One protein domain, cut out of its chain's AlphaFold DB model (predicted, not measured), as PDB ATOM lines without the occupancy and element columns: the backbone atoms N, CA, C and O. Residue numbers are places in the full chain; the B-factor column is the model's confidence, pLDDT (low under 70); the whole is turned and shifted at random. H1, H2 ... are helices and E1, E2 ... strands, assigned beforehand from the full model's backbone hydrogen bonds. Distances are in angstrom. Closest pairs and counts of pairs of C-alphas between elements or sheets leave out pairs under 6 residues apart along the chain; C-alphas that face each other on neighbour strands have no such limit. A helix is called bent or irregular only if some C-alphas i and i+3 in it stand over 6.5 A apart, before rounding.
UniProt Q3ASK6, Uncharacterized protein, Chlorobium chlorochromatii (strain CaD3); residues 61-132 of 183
ATOM      1  N   LEU A  61       7.338 -18.287 -39.873       89.81
ATOM      2  CA  LEU A  61       6.094 -18.162 -40.620       89.81
ATOM      3  C   LEU A  61       6.240 -18.957 -41.913       89.81
ATOM      4  O   LEU A  61       7.248 -18.832 -42.605       89.81
ATOM      5  N   LEU A  62       5.219 -19.736 -42.241       93.62
ATOM      6  CA  LEU A  62       5.041 -20.353 -43.548       93.62
ATOM      7  C   LEU A  62       3.826 -19.680 -44.175       93.62
ATOM      8  O   LEU A  62       2.757 -19.659 -43.565       93.62
ATOM      9  N   ILE A  63       4.009 -19.072 -45.343       91.50
ATOM     10  CA  ILE A  63       2.960 -18.311 -46.020       91.50
ATOM     11  C   ILE A  63       2.875 -18.772 -47.471       91.50
ATOM     12  O   ILE A  63       3.872 -18.736 -48.192       91.50
ATOM     13  N   GLU A  64       1.683 -19.177 -47.897       95.69
ATOM     14  CA  GLU A  64       1.391 -19.454 -49.301       95.69
ATOM     15  C   GLU A  64       1.339 -18.155 -50.115       95.69
ATOM     16  O   GLU A  64       0.792 -17.138 -49.681       95.69
ATOM     17  N   PHE A  65       1.900 -18.191 -51.317       96.25
ATOM     18  CA  PHE A  65       1.855 -17.097 -52.283       96.25
ATOM     19  C   PHE A  65       1.460 -17.631 -53.657       96.25
ATOM     20  O   PHE A  65       1.494 -18.838 -53.889       96.25
ATOM     21  N   ASN A  66       1.086 -16.745 -54.580       96.38
ATOM     22  CA  ASN A  66       0.789 -17.168 -55.943       96.38
ATOM     23  C   ASN A  66       2.091 -17.294 -56.762       96.38
ATOM     24  O   ASN A  66       2.708 -16.272 -57.083       96.38
ATOM     25  N   PRO A  67       2.504 -18.516 -57.148       95.06
ATOM     26  CA  PRO A  67       3.764 -18.757 -57.843       95.06
ATOM     27  C   PRO A  67       3.780 -18.339 -59.314       95.06
ATOM     28  O   PRO A  67       4.842 -18.388 -59.939       95.06
ATOM     29  N   THR A  68       2.628 -17.955 -59.873       95.62
ATOM     30  CA  THR A  68       2.528 -17.443 -61.245       95.62
ATOM     31  C   THR A  68       2.817 -15.946 -61.332       95.62
ATOM     32  O   THR A  68       2.835 -15.404 -62.435       95.62
ATOM     33  N   ILE A  69       2.980 -15.258 -60.196       96.94
ATOM     34  CA  ILE A  69       3.276 -13.825 -60.161       96.94
ATOM     35  C   ILE A  69       4.803 -13.623 -60.183       96.94
ATOM     36  O   ILE A  69       5.489 -14.193 -59.330       96.94
ATOM     37  N   PRO A  70       5.335 -12.805 -61.110       97.38
ATOM     38  CA  PRO A  70       6.759 -12.493 -61.193       97.38
ATOM     39  C   PRO A  70       7.374 -11.922 -59.909       97.38
ATOM     40  O   PRO A  70       6.714 -11.245 -59.116       97.38
ATOM     41  N   ASN A  71       8.682 -12.136 -59.747       97.56
ATOM     42  CA  ASN A  71       9.450 -11.705 -58.571       97.56
ATOM     43  C   ASN A  71       9.557 -10.177 -58.405       97.56
ATOM     44  O   ASN A  71       9.839  -9.705 -57.305       97.56
ATOM     45  N   ASP A  72       9.353  -9.404 -59.469       97.25
ATOM     46  CA  ASP A  72       9.406  -7.936 -59.486       97.25
ATOM     47  C   ASP A  72       8.027  -7.269 -59.352       97.25
ATOM     48  O   ASP A  72       7.936  -6.042 -59.315       97.25
ATOM     49  N   VAL A  73       6.949  -8.050 -59.240       97.81
ATOM     50  CA  VAL A  73       5.582  -7.529 -59.153       97.81
ATOM     51  C   VAL A  73       5.107  -7.497 -57.703       97.81
ATOM     52  O   VAL A  73       5.111  -8.504 -56.991       97.81
ATOM     53  N   ILE A  74       4.615  -6.338 -57.264       98.19
ATOM     54  CA  ILE A  74       3.865  -6.202 -56.012       98.19
ATOM     55  C   ILE A  74       2.383  -6.370 -56.339       98.19
ATOM     56  O   ILE A  74       1.770  -5.490 -56.939       98.19
ATOM     57  N   PHE A  75       1.805  -7.493 -55.923       97.94
ATOM     58  CA  PHE A  75       0.375  -7.751 -56.043       97.94
ATOM     59  C   PHE A  75      -0.171  -8.223 -54.700       97.94
ATOM     60  O   PHE A  75       0.355  -9.160 -54.098       97.94
ATOM     61  N   ILE A  76      -1.225  -7.566 -54.229       97.19
ATOM     62  CA  ILE A  76      -1.904  -7.891 -52.979       97.19
ATOM     63  C   ILE A  76      -3.352  -8.167 -53.344       97.19
ATOM     64  O   ILE A  76      -4.038  -7.274 -53.840       97.19
ATOM     65  N   GLN A  77      -3.810  -9.392 -53.102       94.06
ATOM     66  CA  GLN A  77      -5.219  -9.702 -53.312       94.06
ATOM     67  C   GLN A  77      -6.104  -8.875 -52.372       94.06
ATOM     68  O   GLN A  77      -5.717  -8.549 -51.243       94.06
ATOM     69  N   GLU A  78      -7.324  -8.588 -52.813       93.56
ATOM     70  CA  GLU A  78      -8.324  -7.945 -51.969       93.56
ATOM     71  C   GLU A  78      -8.623  -8.797 -50.724       93.56
ATOM     72  O   GLU A  78      -8.653 -10.033 -50.768       93.56
ATOM     73  N   LYS A  79      -8.875  -8.131 -49.591       90.00
ATOM     74  CA  LYS A  79      -9.329  -8.780 -48.358       90.00
ATOM     75  C   LYS A  79     -10.822  -9.112 -48.467       90.00
ATOM     76  O   LYS A  79     -11.654  -8.488 -47.815       90.00
ATOM     77  N   SER A  80     -11.134 -10.101 -49.293       89.81
ATOM     78  CA  SER A  80     -12.486 -10.583 -49.548       89.81
ATOM     79  C   SER A  80     -12.504 -12.101 -49.553       89.81
ATOM     80  O   SER A  80     -11.615 -12.733 -50.124       89.81
ATOM     81  N   ASN A  81     -13.543 -12.687 -48.956       82.44
ATOM     82  CA  ASN A  81     -13.667 -14.139 -48.904       82.44
ATOM     83  C   ASN A  81     -14.023 -14.769 -50.260       82.44
ATOM     84  O   ASN A  81     -13.947 -15.981 -50.426       82.44
ATOM     85  N   ASN A  82     -14.404 -13.942 -51.231       91.75
ATOM     86  CA  ASN A  82     -14.787 -14.377 -52.569       91.75
ATOM     87  C   ASN A  82     -13.616 -14.311 -53.563       91.75
ATOM     88  O   ASN A  82     -13.785 -14.635 -54.737       91.75
ATOM     89  N   VAL A  83     -12.429 -13.884 -53.116       86.94
ATOM     90  CA  VAL A  83     -11.258 -13.653 -53.968       86.94
ATOM     91  C   VAL A  83     -10.142 -14.634 -53.613       86.94
ATOM     92  O   VAL A  83      -9.622 -14.636 -52.500       86.94
ATOM     93  N   HIS A  84      -9.732 -15.433 -54.602       91.62
ATOM     94  CA  HIS A  84      -8.755 -16.521 -54.458       91.62
ATOM     95  C   HIS A  84      -7.583 -16.365 -55.439       91.62
ATOM     96  O   HIS A  84      -7.225 -17.285 -56.168       91.62
ATOM     97  N   GLN A  85      -7.024 -15.157 -55.523       95.12
ATOM     98  CA  GLN A  85      -5.955 -14.831 -56.477       95.12
ATOM     99  C   GLN A  85      -4.552 -15.120 -55.926       95.12
ATOM    100  O   GLN A  85      -3.617 -15.303 -56.704       95.12
ATOM    101  N   GLY A  86      -4.393 -15.144 -54.598       94.75
ATOM    102  CA  GLY A  86      -3.095 -15.143 -53.929       94.75
ATOM    103  C   GLY A  86      -2.371 -13.795 -54.050       94.75
ATOM    104  O   GLY A  86      -2.666 -12.974 -54.915       94.75
ATOM    105  N   SER A  87      -1.415 -13.542 -53.155       97.19
ATOM    106  CA  SER A  87      -0.537 -12.358 -53.225       97.19
ATOM    107  C   SER A  87       0.823 -12.719 -53.824       97.19
ATOM    108  O   SER A  87       1.200 -13.893 -53.845       97.19
ATOM    109  N   SER A  88       1.573 -11.722 -54.294       98.06
ATOM    110  CA  SER A  88       2.931 -11.935 -54.794       98.06
ATOM    111  C   SER A  88       3.924 -12.201 -53.661       98.06
ATOM    112  O   SER A  88       3.777 -11.683 -52.548       98.06
ATOM    113  N   LEU A  89       4.982 -12.964 -53.956       98.31
ATOM    114  CA  LEU A  89       6.066 -13.208 -53.000       98.31
ATOM    115  C   LEU A  89       6.730 -11.893 -52.560       98.31
ATOM    116  O   LEU A  89       6.999 -11.703 -51.376       98.31
ATOM    117  N   LEU A  90       6.932 -10.952 -53.487       98.50
ATOM    118  CA  LEU A  90       7.533  -9.654 -53.178       98.50
ATOM    119  C   LEU A  90       6.701  -8.851 -52.165       98.50
ATOM    120  O   LEU A  90       7.264  -8.294 -51.221       98.50
ATOM    121  N   ALA A  91       5.370  -8.837 -52.301       98.44
ATOM    122  CA  ALA A  91       4.490  -8.175 -51.340       98.44
ATOM    123  C   ALA A  91       4.615  -8.790 -49.932       98.44
ATOM    124  O   ALA A  91       4.675  -8.063 -48.936       98.44
ATOM    125  N   LEU A  92       4.718 -10.121 -49.844       98.06
ATOM    126  CA  LEU A  92       4.930 -10.821 -48.576       98.06
ATOM    127  C   LEU A  92       6.311 -10.547 -47.973       98.06
ATOM    128  O   LEU A  92       6.405 -10.398 -46.759       98.06
ATOM    129  N   ILE A  93       7.369 -10.431 -48.786       98.31
ATOM    130  CA  ILE A  93       8.710 -10.060 -48.305       98.31
ATOM    131  C   ILE A  93       8.705  -8.660 -47.696       98.31
ATOM    132  O   ILE A  93       9.262  -8.464 -46.615       98.31
ATOM    133  N   ILE A  94       8.072  -7.693 -48.365       98.31
ATOM    134  CA  ILE A  94       7.961  -6.317 -47.866       98.31
ATOM    135  C   ILE A  94       7.232  -6.306 -46.519       98.31
ATOM    136  O   ILE A  94       7.746  -5.754 -45.545       98.31
ATOM    137  N   LEU A  95       6.083  -6.986 -46.437       96.25
ATOM    138  CA  LEU A  95       5.323  -7.099 -45.194       96.25
ATOM    139  C   LEU A  95       6.117  -7.828 -44.099       96.25
ATOM    140  O   LEU A  95       6.126  -7.390 -42.952       96.25
ATOM    141  N   GLY A  96       6.792  -8.927 -44.437       95.50
ATOM    142  CA  GLY A  96       7.630  -9.690 -43.515       95.50
ATOM    143  C   GLY A  96       8.695  -8.805 -42.874       95.50
ATOM    144  O   GLY A  96       8.776  -8.746 -41.648       95.50
ATOM    145  N   LYS A  97       9.420  -8.027 -43.685       97.00
ATOM    146  CA  LYS A  97      10.430  -7.071 -43.207       97.00
ATOM    147  C   LYS A  97       9.834  -6.007 -42.288       97.00
ATOM    148  O   LYS A  97      10.388  -5.762 -41.217       97.00
ATOM    149  N   GLU A  98       8.686  -5.432 -42.649       96.50
ATOM    150  CA  GLU A  98       7.960  -4.469 -41.805       96.50
ATOM    151  C   GLU A  98       7.561  -5.078 -40.446       96.50
ATOM    152  O   GLU A  98       7.553  -4.394 -39.423       96.50
ATOM    153  N   LYS A  99       7.264  -6.384 -40.410       92.50
ATOM    154  CA  LYS A  99       6.915  -7.125 -39.188       92.50
ATOM    155  C   LYS A  99       8.116  -7.748 -38.466       92.50
ATOM    156  O   LYS A  99       7.907  -8.460 -37.485       92.50
ATOM    157  N   GLY A 100       9.348  -7.471 -38.897       96.25
ATOM    158  CA  GLY A 100      10.568  -7.963 -38.249       96.25
ATOM    159  C   GLY A 100      10.956  -9.396 -38.623       96.25
ATOM    160  O   GLY A 100      11.564 -10.093 -37.811       96.25
ATOM    161  N   TYR A 101      10.611  -9.836 -39.831       96.81
ATOM    162  CA  TYR A 101      10.953 -11.149 -40.373       96.81
ATOM    163  C   TYR A 101      11.805 -11.045 -41.643       96.81
ATOM    164  O   TYR A 101      11.719 -10.078 -42.396       96.81
ATOM    165  N   GLU A 102      12.591 -12.085 -41.904       97.56
ATOM    166  CA  GLU A 102      13.429 -12.249 -43.090       97.56
ATOM    167  C   GLU A 102      13.049 -13.539 -43.824       97.56
ATOM    168  O   GLU A 102      12.804 -14.568 -43.191       97.56
ATOM    169  N   LEU A 103      13.010 -13.491 -45.160       98.06
ATOM    170  CA  LEU A 103      12.813 -14.677 -45.997       98.06
ATOM    171  C   LEU A 103      14.073 -15.551 -45.953       98.06
ATOM    172  O   LEU A 103      15.177 -15.038 -46.141       98.06
ATOM    173  N   VAL A 104      13.907 -16.859 -45.749       97.50
ATOM    174  CA  VAL A 104      15.034 -17.810 -45.691       97.50
ATOM    175  C   VAL A 104      14.983 -18.907 -46.745       97.50
ATOM    176  O   VAL A 104      16.032 -19.377 -47.175       97.50
ATOM    177  N   CYS A 105      13.796 -19.311 -47.196       95.25
ATOM    178  CA  CYS A 105      13.648 -20.240 -48.310       95.25
ATOM    179  C   CYS A 105      12.234 -20.188 -48.897       95.25
ATOM    180  O   CYS A 105      11.294 -19.699 -48.264       95.25
ATOM    181  N   CYS A 106      12.098 -20.736 -50.101       96.06
ATOM    182  CA  CYS A 106      10.820 -20.955 -50.758       96.06
ATOM    183  C   CYS A 106      10.728 -22.401 -51.259       96.06
ATOM    184  O   CYS A 106      11.719 -22.999 -51.675       96.06
ATOM    185  N   THR A 107       9.515 -22.946 -51.245       94.19
ATOM    186  CA  THR A 107       9.128 -24.057 -52.131       94.19
ATOM    187  C   THR A 107       8.487 -23.470 -53.390       94.19
ATOM    188  O   THR A 107       8.550 -22.262 -53.610       94.19
ATOM    189  N   THR A 108       7.820 -24.297 -54.196       93.31
ATOM    190  CA  THR A 108       7.064 -23.820 -55.356       93.31
ATOM    191  C   THR A 108       6.025 -22.762 -54.993       93.31
ATOM    192  O   THR A 108       5.917 -21.800 -55.729       93.31
ATOM    193  N   CYS A 109       5.285 -22.897 -53.887       92.62
ATOM    194  CA  CYS A 109       4.197 -21.970 -53.527       92.62
ATOM    195  C   CYS A 109       4.219 -21.482 -52.070       92.62
ATOM    196  O   CYS A 109       3.365 -20.689 -51.687       92.62
ATOM    197  N   ASN A 110       5.178 -21.930 -51.252       94.31
ATOM    198  CA  ASN A 110       5.290 -21.526 -49.846       94.31
ATOM    199  C   ASN A 110       6.574 -20.753 -49.598       94.31
ATOM    200  O   ASN A 110       7.649 -21.207 -49.992       94.31
ATOM    201  N   ALA A 111       6.461 -19.638 -48.887       96.75
ATOM    202  CA  ALA A 111       7.569 -18.821 -48.423       96.75
ATOM    203  C   ALA A 111       7.771 -18.999 -46.916       96.75
ATOM    204  O   ALA A 111       6.812 -18.959 -46.141       96.75
ATOM    205  N   PHE A 112       9.025 -19.177 -46.508       96.50
ATOM    206  CA  PHE A 112       9.412 -19.378 -45.118       96.50
ATOM    207  C   PHE A 112      10.131 -18.138 -44.610       96.50
ATOM    208  O   PHE A 112      11.202 -17.777 -45.102       96.50
ATOM    209  N   PHE A 113       9.550 -17.507 -43.598       96.62
ATOM    210  CA  PHE A 113      10.105 -16.327 -42.959       96.62
ATOM    211  C   PHE A 113      10.482 -16.633 -41.522       96.62
ATOM    212  O   PHE A 113       9.695 -17.222 -40.790       96.62
ATOM    213  N   VAL A 114      11.644 -16.177 -41.076       95.44
ATOM    214  CA  VAL A 114      12.036 -16.254 -39.665       95.44
ATOM    215  C   VAL A 114      12.137 -14.874 -39.069       95.44
ATOM    216  O   VAL A 114      12.340 -13.900 -39.789       95.44
ATOM    217  N   LYS A 115      12.016 -14.777 -37.749       95.62
ATOM    218  CA  LYS A 115      12.333 -13.527 -37.066       95.62
ATOM    219  C   LYS A 115      13.738 -13.048 -37.429       95.62
ATOM    220  O   LYS A 115      14.659 -13.859 -37.537       95.62
ATOM    221  N   LYS A 116      13.905 -11.736 -37.574       95.69
ATOM    222  CA  LYS A 116      15.163 -11.111 -38.000       95.69
ATOM    223  C   LYS A 116      16.358 -11.549 -37.148       95.69
ATOM    224  O   LYS A 116      17.422 -11.807 -37.699       95.69
ATOM    225  N   GLU A 117      16.188 -11.701 -35.834       95.69
ATOM    226  CA  GLU A 117      17.254 -12.167 -34.937       95.69
ATOM    227  C   GLU A 117      17.699 -13.620 -35.179       95.69
ATOM    228  O   GLU A 117      18.774 -14.010 -34.733       95.69
ATOM    229  N   LEU A 118      16.902 -14.423 -35.891       95.62
ATOM    230  CA  LEU A 118      17.216 -15.814 -36.222       95.62
ATOM    231  C   LEU A 118      17.816 -15.981 -37.623       95.62
ATOM    232  O   LEU A 118      18.296 -17.065 -37.954       95.62
ATOM    233  N   TYR A 119      17.795 -14.938 -38.453       95.19
ATOM    234  CA  TYR A 119      18.228 -15.013 -39.849       95.19
ATOM    235  C   TYR A 119      19.687 -15.479 -39.998       95.19
ATOM    236  O   TYR A 119      19.996 -16.286 -40.874       95.19
ATOM    237  N   SER A 120      20.583 -15.032 -39.111       94.12
ATOM    238  CA  SER A 120      22.013 -15.365 -39.170       94.12
ATOM    239  C   SER A 120      22.304 -16.863 -39.032       94.12
ATOM    240  O   SER A 120      23.285 -17.334 -39.601       94.12
ATOM    241  N   PHE A 121      21.442 -17.637 -38.361       94.62
ATOM    242  CA  PHE A 121      21.626 -19.087 -38.210       94.62
ATOM    243  C   PHE A 121      21.525 -19.857 -39.535       94.62
ATOM    244  O   PHE A 121      22.004 -20.986 -39.618       94.62
ATOM    245  N   PHE A 122      20.936 -19.259 -40.576       91.75
ATOM    246  CA  PHE A 122      20.765 -19.901 -41.881       91.75
ATOM    247  C   PHE A 122      21.990 -19.772 -42.792       91.75
ATOM    248  O   PHE A 122      22.059 -20.468 -43.801       91.75
ATOM    249  N   ASN A 123      22.958 -18.908 -42.455       92.62
ATOM    250  CA  ASN A 123      24.205 -18.729 -43.214       92.62
ATOM    251  C   ASN A 123      23.993 -18.520 -44.733       92.62
ATOM    252  O   ASN A 123      24.764 -19.011 -45.562       92.62
ATOM    253  N   LEU A 124      22.932 -17.799 -45.114       92.94
ATOM    254  CA  LEU A 124      22.607 -17.537 -46.516       92.94
ATOM    255  C   LEU A 124      23.562 -16.501 -47.111       92.94
ATOM    256  O   LEU A 124      23.770 -15.431 -46.542       92.94
ATOM    257  N   LYS A 125      24.076 -16.780 -48.315       91.75
ATOM    258  CA  LYS A 125      24.890 -15.816 -49.079       91.75
ATOM    259  C   LYS A 125      24.093 -14.570 -49.481       91.75
ATOM    260  O   LYS A 125      24.660 -13.493 -49.625       91.75
ATOM    261  N   SER A 126      22.792 -14.730 -49.716       92.38
ATOM    262  CA  SER A 126      21.878 -13.665 -50.120       92.38
ATOM    263  C   SER A 126      20.440 -14.082 -49.818       92.38
ATOM    264  O   SER A 126      20.065 -15.217 -50.104       92.38
ATOM    265  N   ASN A 127      19.636 -13.153 -49.305       91.44
ATOM    266  CA  ASN A 127      18.178 -13.280 -49.198       91.44
ATOM    267  C   ASN A 127      17.439 -12.543 -50.328       91.44
ATOM    268  O   ASN A 127      16.267 -12.191 -50.186       91.44
ATOM    269  N   SER A 128      18.121 -12.271 -51.445       95.88
ATOM    270  CA  SER A 128      17.460 -11.776 -52.650       95.88
ATOM    271  C   SER A 128      16.395 -12.774 -53.096       95.88
ATOM    272  O   SER A 128      16.647 -13.979 -53.133       95.88
ATOM    273  N   ILE A 129      15.224 -12.269 -53.483       97.56
ATOM    274  CA  ILE A 129      14.131 -13.094 -54.008       97.56
ATOM    275  C   ILE A 129      14.598 -13.968 -55.182       97.56
ATOM    276  O   ILE A 129      14.279 -15.147 -55.225       97.56
ATOM    277  N   TYR A 130      15.454 -13.432 -56.058       97.06
ATOM    278  CA  TYR A 130      16.019 -14.153 -57.205       97.06
ATOM    279  C   TYR A 130      17.013 -15.254 -56.813       97.06
ATOM    280  O   TYR A 130      17.216 -16.192 -57.574       97.06
ATOM    281  N   SER A 131      17.634 -15.151 -55.634       95.94
ATOM    282  CA  SER A 131      18.519 -16.196 -55.102       95.94
ATOM    283  C   SER A 131      17.734 -17.335 -54.453       95.94
ATOM    284  O   SER A 131      18.237 -18.452 -54.367       95.94
ATOM    285  N   LEU A 132      16.530 -17.041 -53.948       96.50
ATOM    286  CA  LEU A 132      15.735 -17.965 -53.138       96.50
ATOM    287  C   LEU A 132      14.558 -18.589 -53.893       96.50
ATOM    288  O   LEU A 132      14.027 -19.599 -53.434       96.50
TER     289      LEU A 132
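What this domain is: This is residues 61 to 132 of the 183 residues of an uncharacterized protein of Chlorobium chlorochromatii (strain CaD3) (UniProt Q3ASK6). A small sheet of three antiparallel strands has the helix H1 packed along one face, while a long link, residues 65 to 88, loops out to one end of the domain. At the other end the short helix H2 follows directly on E3 beside the edge strand E2, and the chain then folds back to H3, which reaches E2 near Cys 105. The printed part has 72 residues with three named helices and three named strands, in the order E1, H1, E2, E3, H2, H3; the sheet's order is E1, E3, E2, and the class is mixed, helices and strands. The whole is compact, with a radius of gyration of the C-alphas of 12.3 A, yet elongated in outline, spanning 39 by 21 by 17 A.

How they stand to each other: Begin at E1, residues 61 to 64, an edge strand antiparallel to the inner strand E3, residues 110 to 115, at 157 degrees; look for N 61 and O 113, 2.7 A apart, within hydrogen-bond range. On the other side of E3 is E2, residues 101 to 106, also antiparallel, at 147 degrees; N 102 and O 114 are 2.8 A apart, and E2 and E3 form a hairpin. H1, residues 89 to 98, is on one face of the sheet, making two layers, a helix over a sheet, at a height of 8.9 A. It lies over E3 and runs along it, at 13 degrees on the local plane; its closest C-alphas to E2 are those of Gly 96 and Glu 102, 6.4 A apart. E1, H1 and E2 form a split strand-helix-strand unit, two strands running the same way with E3 between them, and its crossover is right-handed. H2, residues 116 to 122, is also on the sheet, at a height of 8.0 A, along E2; the C-alphas of Tyr 101 and Lys 116 are the closest, 4.8 A. H1 and H2 are only just apart, at 8.1 A. H3, residues 129 to 132, only grazes the sheet; its closest C-alphas to E2 are those of Leu 132 and Cys 105, 5.7 A. In H1 every O i to N i+4 pair is within hydrogen-bond range; in H2 0 of 3 are, against 3 of 4 O i to N i+3 pairs, and H3 is too short for an i+4 pair.

Where its parts are: Find C-alpha 61 at (6.094, -18.162, -40.620), where E1 begins its 10.0 A. H1 starts at C-alpha 89, (6.066, -13.208, -53.000), and measures 14.3 A. E2 measures 14.3 A and E3 16.6 A. H2, 11.1 A, is irregular: C-alphas 117 and 120 are 7.1 A apart. H3, 5.2 A, ends at C-alpha 132, (15.735, -17.965, -53.138).

The domain as a whole: The C-alphas of Asn 82 and Asn 123, 40.3 A apart, are the two farthest apart. The link E1 to H1 is long, H2 to H3 is short, and the other three are tight. The printed part has no cut, and no printed residue is under 70 in pLDDT.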